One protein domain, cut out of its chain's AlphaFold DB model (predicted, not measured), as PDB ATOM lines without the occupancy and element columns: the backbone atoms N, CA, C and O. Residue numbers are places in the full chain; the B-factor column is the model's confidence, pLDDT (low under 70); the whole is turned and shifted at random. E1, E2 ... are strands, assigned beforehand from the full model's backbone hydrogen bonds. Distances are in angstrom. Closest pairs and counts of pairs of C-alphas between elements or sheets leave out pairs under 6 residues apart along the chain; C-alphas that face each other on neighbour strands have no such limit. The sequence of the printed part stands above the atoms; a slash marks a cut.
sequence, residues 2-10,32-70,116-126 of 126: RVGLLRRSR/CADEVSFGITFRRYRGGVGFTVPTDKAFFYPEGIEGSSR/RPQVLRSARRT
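What this domain is: This is residues 2 to 10, 32 to 70 and 116 to 126 of the 126 residues of an uncharacterized protein of Paracoccus marcusii (UniProt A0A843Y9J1). With little regular structure, this is one strongly twisted sheet of five strands, E2 E3 E1 E4 E5 across, mixed, with a long loop, residues 44 to 56. Of 59 printed residues, 22 are in strands E1 to E5; the class is all strand, with no named helix. It is only just compact, close to loose, with a radius of gyration of the C-alphas of 12.0 A, spanning 34 by 27 by 26 A.

Where its parts are: E1, residues 2 to 6, begins at C-alpha 2 (-0.913, -32.714, 42.866) and measures 13.6 A. E2 is residues 35 to 37, 7.0 A; E3, 41 to 43, 6.4 A; E4, 57 to 63, 18.8 A. E5, residues 121 to 124, 10.5 A, ends at C-alpha 124 (6.735, -50.853, 46.230).

How they stand to each other: E1 is parallel to E3 (N 41 and O 3, 2.9 A) and antiparallel to E4 (N 63 and O 2, 2.8 A). E2 and E3 form a hairpin (N 42 and O 36, 2.8 A). E4 and E5 are antiparallel (N 60 and O 121, 2.8 A). These N and O pairs are within hydrogen-bond range.

The domain as a whole: C-alphas 10 and 32 are 14.2 A apart across one cut, 70 and 116 10.0 A across the other. The link E3 to E4 is long. Residues 2 to 10, 32 to 33 and 66 to 70 have pLDDT under 70.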
ATOM      1  N   ARG A   2      -0.931 -32.143  41.507       31.75
ATOM      2  CA  ARG A   2      -0.913 -32.714  42.866       31.75
ATOM      3  C   ARG A   2      -1.086 -34.224  42.752       31.75
ATOM      4  O   ARG A   2      -1.849 -34.675  41.906       31.75
ATOM      5  N   VAL A   3      -0.362 -34.997  43.546       43.66
ATOM      6  CA  VAL A   3      -0.447 -36.463  43.560       43.66
ATOM      7  C   VAL A   3      -0.560 -36.889  45.016       43.66
ATOM      8  O   VAL A   3       0.272 -36.443  45.794       43.66
ATOM      9  N   GLY A   4      -1.576 -37.676  45.383       44.19
ATOM     10  CA  GLY A   4      -1.815 -38.137  46.759       44.19
ATOM     11  C   GLY A   4      -1.144 -39.485  47.061       44.19
ATOM     12  O   GLY A   4      -1.304 -40.412  46.274       44.19
ATOM     13  N   LEU A   5      -0.422 -39.620  48.187       50.56
ATOM     14  CA  LEU A   5       0.037 -40.919  48.753       50.56
ATOM     15  C   LEU A   5      -0.807 -41.314  49.976       50.56
ATOM     16  O   LEU A   5      -1.418 -40.448  50.578       50.56
ATOM     17  N   LEU A   6      -0.812 -42.587  50.386       43.78
ATOM     18  CA  LEU A   6      -1.505 -43.107  51.569       43.78
ATOM     19  C   LEU A   6      -0.628 -44.165  52.310       43.78
ATOM     20  O   LEU A   6      -0.407 -45.245  51.781       43.78
ATOM     21  N   ARG A   7      -0.129 -43.904  53.534       37.91
ATOM     22  CA  ARG A   7       0.621 -44.852  54.438       37.91
ATOM     23  C   ARG A   7       0.058 -44.901  55.891       37.91
ATOM     24  O   ARG A   7      -0.686 -44.012  56.191       37.91
ATOM     25  N   ARG A   8       0.377 -45.791  56.857       32.78
ATOM     26  CA  ARG A   8      -0.260 -45.833  58.236       32.78
ATOM     27  C   ARG A   8       0.690 -45.608  59.437       32.78
ATOM     28  O   ARG A   8       1.760 -46.204  59.381       32.78
ATOM     29  N   SER A   9       0.348 -44.835  60.507       37.69
ATOM     30  CA  SER A   9       1.058 -44.734  61.847       37.69
ATOM     31  C   SER A   9       0.168 -44.968  63.061       37.69
ATOM     32  O   SER A   9      -1.020 -44.679  63.016       37.69
ATOM     33  N   ARG A  10       0.804 -45.354  64.185       34.31
ATOM     34  CA  ARG A  10       0.264 -45.414  65.559       34.31
ATOM     35  C   ARG A  10       0.493 -44.123  66.395       34.31
ATOM     36  O   ARG A  10       1.627 -43.661  66.424       34.31
ATOM     37  N   CYS A  32      -1.846 -31.613  58.788       51.50
ATOM     38  CA  CYS A  32      -2.204 -32.798  59.541       51.50
ATOM     39  C   CYS A  32      -0.919 -33.629  59.567       51.50
ATOM     40  O   CYS A  32      -0.312 -33.780  58.510       51.50
ATOM     41  N   ALA A  33      -0.444 -34.075  60.735       62.78
ATOM     42  CA  ALA A  33       0.905 -34.650  60.917       62.78
ATOM     43  C   ALA A  33       1.238 -35.831  59.968       62.78
ATOM     44  O   ALA A  33       2.357 -36.333  59.916       62.78
ATOM     45  N   ASP A  34       0.233 -36.279  59.231       78.00
ATOM     46  CA  ASP A  34       0.195 -37.315  58.226       78.00
ATOM     47  C   ASP A  34       0.395 -36.818  56.776       78.00
ATOM     48  O   ASP A  34       0.238 -37.624  55.862       78.00
ATOM     49  N   GLU A  35       0.717 -35.543  56.525       86.12
ATOM     50  CA  GLU A  35       0.863 -34.973  55.174       86.12
ATOM     51  C   GLU A  35       2.177 -34.195  54.971       86.12
ATOM     52  O   GLU A  35       2.579 -33.395  55.817       86.12
ATOM     53  N   VAL A  36       2.839 -34.411  53.828       87.75
ATOM     54  CA  VAL A  36       4.048 -33.685  53.401       87.75
ATOM     55  C   VAL A  36       4.020 -33.414  51.893       87.75
ATOM     56  O   VAL A  36       3.582 -34.263  51.120       87.75
ATOM     57  N   SER A  37       4.499 -32.248  51.448       86.81
ATOM     58  CA  SER A  37       4.421 -31.821  50.043       86.81
ATOM     59  C   SER A  37       5.779 -31.405  49.475       86.81
ATOM     60  O   SER A  37       6.450 -30.550  50.041       86.81
ATOM     61  N   PHE A  38       6.135 -31.946  48.305       85.69
ATOM     62  CA  PHE A  38       7.351 -31.612  47.536       85.69
ATOM     63  C   PHE A  38       7.026 -31.401  46.043       85.69
ATOM     64  O   PHE A  38       7.701 -31.919  45.159       85.69
ATOM     65  N   GLY A  39       5.898 -30.750  45.742       83.50
ATOM     66  CA  GLY A  39       5.283 -30.730  44.400       83.50
ATOM     67  C   GLY A  39       4.344 -31.918  44.142       83.50
ATOM     68  O   GLY A  39       3.358 -31.780  43.423       83.50
ATOM     69  N   ILE A  40       4.582 -33.036  44.829       83.62
ATOM     70  CA  ILE A  40       3.664 -34.163  45.051       83.62
ATOM     71  C   ILE A  40       3.267 -34.158  46.537       83.62
ATOM     72  O   ILE A  40       4.118 -33.877  47.383       83.62
ATOM     73  N   THR A  41       1.999 -34.433  46.861       88.06
ATOM     74  CA  THR A  41       1.474 -34.412  48.238       88.06
ATOM     75  C   THR A  41       1.359 -35.828  48.785       88.06
ATOM     76  O   THR A  41       0.443 -36.590  48.492       88.06
ATOM     77  N   PHE A  42       2.280 -36.196  49.654       86.31
ATOM     78  CA  PHE A  42       2.254 -37.494  50.290       86.31
ATOM     79  C   PHE A  42       1.361 -37.460  51.530       86.31
ATOM     80  O   PHE A  42       1.606 -36.656  52.425       86.31
ATOM     81  N   ARG A  43       0.354 -38.340  51.613       88.25
ATOM     82  CA  ARG A  43      -0.529 -38.464  52.784       88.25
ATOM     83  C   ARG A  43      -0.404 -39.843  53.432       88.25
ATOM     84  O   ARG A  43       0.072 -40.825  52.854       88.25
ATOM     85  N   ARG A  44      -0.811 -39.935  54.691       85.81
ATOM     86  CA  ARG A  44      -0.813 -41.169  55.476       85.81
ATOM     87  C   ARG A  44      -2.251 -41.736  55.566       85.81
ATOM     88  O   ARG A  44      -3.062 -41.204  56.316       85.81
ATOM     89  N   TYR A  45      -2.593 -42.823  54.843       84.62
ATOM     90  CA  TYR A  45      -3.763 -43.653  55.183       84.62
ATOM     91  C   TYR A  45      -3.631 -44.385  56.497       84.62
ATOM     92  O   TYR A  45      -2.897 -45.366  56.631       84.62
ATOM     93  N   ARG A  46      -4.508 -44.064  57.432       80.50
ATOM     94  CA  ARG A  46      -4.631 -44.891  58.630       80.50
ATOM     95  C   ARG A  46      -5.474 -46.154  58.420       80.50
ATOM     96  O   ARG A  46      -5.442 -47.026  59.288       80.50
ATOM     97  N   GLY A  47      -6.091 -46.299  57.246       76.06
ATOM     98  CA  GLY A  47      -7.024 -47.379  56.935       76.06
ATOM     99  C   GLY A  47      -8.460 -47.006  57.297       76.06
ATOM    100  O   GLY A  47      -8.700 -46.010  57.980       76.06
ATOM    101  N   GLY A  48      -9.401 -47.819  56.828       77.44
ATOM    102  CA  GLY A  48     -10.825 -47.731  57.133       77.44
ATOM    103  C   GLY A  48     -11.506 -49.075  56.870       77.44
ATOM    104  O   GLY A  48     -10.847 -50.053  56.510       77.44
ATOM    105  N   VAL A  49     -12.823 -49.139  57.043       73.88
ATOM    106  CA  VAL A  49     -13.606 -50.326  56.673       73.88
ATOM    107  C   VAL A  49     -13.574 -50.523  55.153       73.88
ATOM    108  O   VAL A  49     -13.915 -49.617  54.399       73.88
ATOM    109  N   GLY A  50     -13.129 -51.701  54.704       73.44
ATOM    110  CA  GLY A  50     -13.184 -52.134  53.299       73.44
ATOM    111  C   GLY A  50     -11.956 -51.833  52.426       73.44
ATOM    112  O   GLY A  50     -11.824 -52.440  51.367       73.44
ATOM    113  N   PHE A  51     -11.025 -50.968  52.846       80.25
ATOM    114  CA  PHE A  51      -9.807 -50.675  52.074       80.25
ATOM    115  C   PHE A  51      -8.596 -50.400  52.972       80.25
ATOM    116  O   PHE A  51      -8.683 -49.715  53.992       80.25
ATOM    117  N   THR A  52      -7.431 -50.928  52.595       85.06
ATOM    118  CA  THR A  52      -6.160 -50.706  53.300       85.06
ATOM    119  C   THR A  52      -5.007 -50.660  52.304       85.06
ATOM    120  O   THR A  52      -4.974 -51.423  51.341       85.06
ATOM    121  N   VAL A  53      -4.037 -49.778  52.561       87.19
ATOM    122  CA  VAL A  53      -2.785 -49.707  51.799       87.19
ATOM    123  C   VAL A  53      -1.680 -50.418  52.589       87.19
ATOM    124  O   VAL A  53      -1.420 -50.025  53.732       87.19
ATOM    125  N   PRO A  54      -1.042 -51.465  52.028       87.56
ATOM    126  CA  PRO A  54       0.058 -52.167  52.685       87.56
ATOM    127  C   PRO A  54       1.236 -51.247  53.015       87.56
ATOM    128  O   PRO A  54       1.519 -50.294  52.293       87.56
ATOM    129  N   THR A  55       1.965 -51.555  54.089       88.00
ATOM    130  CA  THR A  55       3.096 -50.735  54.562       88.00
ATOM    131  C   THR A  55       4.237 -50.623  53.545       88.00
ATOM    132  O   THR A  55       4.969 -49.633  53.561       88.00
ATOM    133  N   ASP A  56       4.401 -51.633  52.689       90.38
ATOM    134  CA  ASP A  56       5.409 -51.714  51.631       90.38
ATOM    135  C   ASP A  56       4.922 -51.159  50.286       90.38
ATOM    136  O   ASP A  56       5.683 -51.185  49.321       90.38
ATOM    137  N   LYS A  57       3.682 -50.658  50.209       90.69
ATOM    138  CA  LYS A  57       3.079 -50.147  48.977       90.69
ATOM    139  C   LYS A  57       2.708 -48.674  49.069       90.69
ATOM    140  O   LYS A  57       2.433 -48.119  50.128       90.69
ATOM    141  N   ALA A  58       2.679 -48.069  47.895       90.44
ATOM    142  CA  ALA A  58       2.307 -46.694  47.647       90.44
ATOM    143  C   ALA A  58       1.424 -46.643  46.396       90.44
ATOM    144  O   ALA A  58       1.701 -47.346  45.424       90.44
ATOM    145  N   PHE A  59       0.389 -45.805  46.409       89.31
ATOM    146  CA  PHE A  59      -0.430 -45.504  45.235       89.31
ATOM    147  C   PHE A  59      -0.298 -44.024  44.901       89.31
ATOM    148  O   PHE A  59      -0.306 -43.193  45.804       89.31
ATOM    149  N   PHE A  60      -0.188 -43.724  43.614       89.81
ATOM    150  CA  PHE A  60      -0.104 -42.385  43.057       89.81
ATOM    151  C   PHE A  60      -1.275 -42.183  42.111       89.81
ATOM    152  O   PHE A  60      -1.479 -42.964  41.179       89.81
ATOM    153  N   TYR A  61      -2.023 -41.119  42.343       86.19
ATOM    154  CA  TYR A  61      -3.102 -40.682  41.477       86.19
ATOM    155  C   TYR A  61      -3.054 -39.156  41.382       86.19
ATOM    156  O   TYR A  61      -2.682 -38.496  42.354       86.19
ATOM    157  N   PRO A  62      -3.399 -38.577  40.227       84.88
ATOM    158  CA  PRO A  62      -3.470 -37.138  40.090       84.88
ATOM    159  C   PRO A  62      -4.698 -36.587  40.828       84.88
ATOM    160  O   PRO A  62      -5.821 -37.063  40.662       84.88
ATOM    161  N   GLU A  63      -4.480 -35.546  41.620       79.19
ATOM    162  CA  GLU A  63      -5.510 -34.771  42.304       79.19
ATOM    163  C   GLU A  63      -5.867 -33.519  41.496       79.19
ATOM    164  O   GLU A  63      -5.004 -32.889  40.878       79.19
ATOM    165  N   GLY A  64      -7.147 -33.140  41.520       71.38
ATOM    166  CA  GLY A  64      -7.649 -31.946  40.830       71.38
ATOM    167  C   GLY A  64      -7.915 -32.128  39.333       71.38
ATOM    168  O   GLY A  64      -8.160 -31.143  38.648       71.38
ATOM    169  N   ILE A  65      -7.882 -33.364  38.818       73.62
ATOM    170  CA  ILE A  65      -8.360 -33.656  37.462       73.62
ATOM    171  C   ILE A  65      -9.860 -33.912  37.525       73.62
ATOM    172  O   ILE A  65     -10.305 -34.915  38.088       73.62
ATOM    173  N   GLU A  66     -10.628 -33.019  36.912       66.94
ATOM    174  CA  GLU A  66     -12.072 -33.165  36.819       66.94
ATOM    175  C   GLU A  66     -12.449 -34.458  36.070       66.94
ATOM    176  O   GLU A  66     -11.876 -34.841  35.039       66.94
ATOM    177  N   GLY A  67     -13.392 -35.191  36.660       61.62
ATOM    178  CA  GLY A  67     -13.936 -36.421  36.103       61.62
ATOM    179  C   GLY A  67     -13.072 -37.673  36.242       61.62
ATOM    180  O   GLY A  67     -13.492 -38.686  35.703       61.62
ATOM    181  N   SER A  68     -11.916 -37.672  36.925       59.09
ATOM    182  CA  SER A  68     -11.073 -38.879  37.114       59.09
ATOM    183  C   SER A  68     -11.799 -40.031  37.828       59.09
ATOM    184  O   SER A  68     -11.650 -41.199  37.457       59.09
ATOM    185  N   SER A  69     -12.648 -39.686  38.791       55.53
ATOM    186  CA  SER A  69     -13.618 -40.564  39.437       55.53
ATOM    187  C   SER A  69     -15.008 -39.959  39.289       55.53
ATOM    188  O   SER A  69     -15.208 -38.785  39.609       55.53
ATOM    189  N   ARG A  70     -15.975 -40.752  38.835       60.38
ATOM    190  CA  ARG A  70     -17.380 -40.360  38.735       60.38
ATOM    191  C   ARG A  70     -18.221 -41.394  39.466       60.38
ATOM    192  O   ARG A  70     -18.110 -42.574  39.175       60.38
ATOM    193  N   ARG A 116     -10.531 -42.899  34.185       84.00
ATOM    194  CA  ARG A 116      -9.135 -42.907  33.728       84.00
ATOM    195  C   ARG A 116      -8.286 -43.872  34.559       84.00
ATOM    196  O   ARG A 116      -7.391 -43.426  35.264       84.00
ATOM    197  N   PRO A 117      -8.512 -45.193  34.501       84.00
ATOM    198  CA  PRO A 117      -7.796 -46.149  35.355       84.00
ATOM    199  C   PRO A 117      -6.269 -46.143  35.144       84.00
ATOM    200  O   PRO A 117      -5.516 -46.407  36.075       84.00
ATOM    201  N   GLN A 118      -5.796 -45.771  33.950       85.00
ATOM    202  CA  GLN A 118      -4.372 -45.779  33.577       85.00
ATOM    203  C   GLN A 118      -3.499 -44.750  34.322       85.00
ATOM    204  O   GLN A 118      -2.265 -44.831  34.270       85.00
ATOM    205  N   VAL A 119      -4.117 -43.769  34.991       86.75
ATOM    206  CA  VAL A 119      -3.388 -42.749  35.765       86.75
ATOM    207  C   VAL A 119      -2.979 -43.249  37.146       86.75
ATOM    208  O   VAL A 119      -2.114 -42.642  37.773       86.75
ATOM    209  N   LEU A 120      -3.578 -44.344  37.623       88.88
ATOM    210  CA  LEU A 120      -3.194 -44.957  38.884       88.88
ATOM    211  C   LEU A 120      -1.850 -45.664  38.704       88.88
ATOM    212  O   LEU A 120      -1.716 -46.595  37.908       88.88
ATOM    213  N   ARG A 121      -0.844 -45.233  39.460       91.12
ATOM    214  CA  ARG A 121       0.475 -45.873  39.501       91.12
ATOM    215  C   ARG A 121       0.747 -46.394  40.899       91.12
ATOM    216  O   ARG A 121       0.286 -45.820  41.879       91.12
ATOM    217  N   SER A 122       1.487 -47.492  40.996       91.38
ATOM    218  CA  SER A 122       1.887 -48.062  42.283       91.38
ATOM    219  C   SER A 122       3.401 -48.055  42.414       91.38
ATOM    220  O   SER A 122       4.104 -48.223  41.420       91.38
ATOM    221  N   ALA A 123       3.895 -47.862  43.632       90.44
ATOM    222  CA  ALA A 123       5.274 -48.167  43.985       90.44
ATOM    223  C   ALA A 123       5.310 -49.180  45.120       90.44
ATOM    224  O   ALA A 123       4.360 -49.325  45.897       90.44
ATOM    225  N   ARG A 124       6.440 -49.872  45.201       92.56
ATOM    226  CA  ARG A 124       6.735 -50.853  46.230       92.56
ATOM    227  C   ARG A 124       8.115 -50.573  46.803       92.56
ATOM    228  O   ARG A 124       9.006 -50.163  46.066       92.56
ATOM    229  N   ARG A 125       8.278 -50.786  48.105       89.25
ATOM    230  CA  ARG A 125       9.593 -50.756  48.747       89.25
ATOM    231  C   ARG A 125      10.441 -51.908  48.193       89.25
ATOM    232  O   ARG A 125      10.012 -53.057  48.299       89.25
ATOM    233  N   THR A 126      11.580 -51.571  47.593       76.69
ATOM    234  CA  THR A 126      12.646 -52.507  47.202       76.69
ATOM    235  C   THR A 126      13.391 -53.020  48.418       76.69
ATOM    236  O   THR A 126      13.576 -52.207  49.357       76.69
TER     237      THR A 126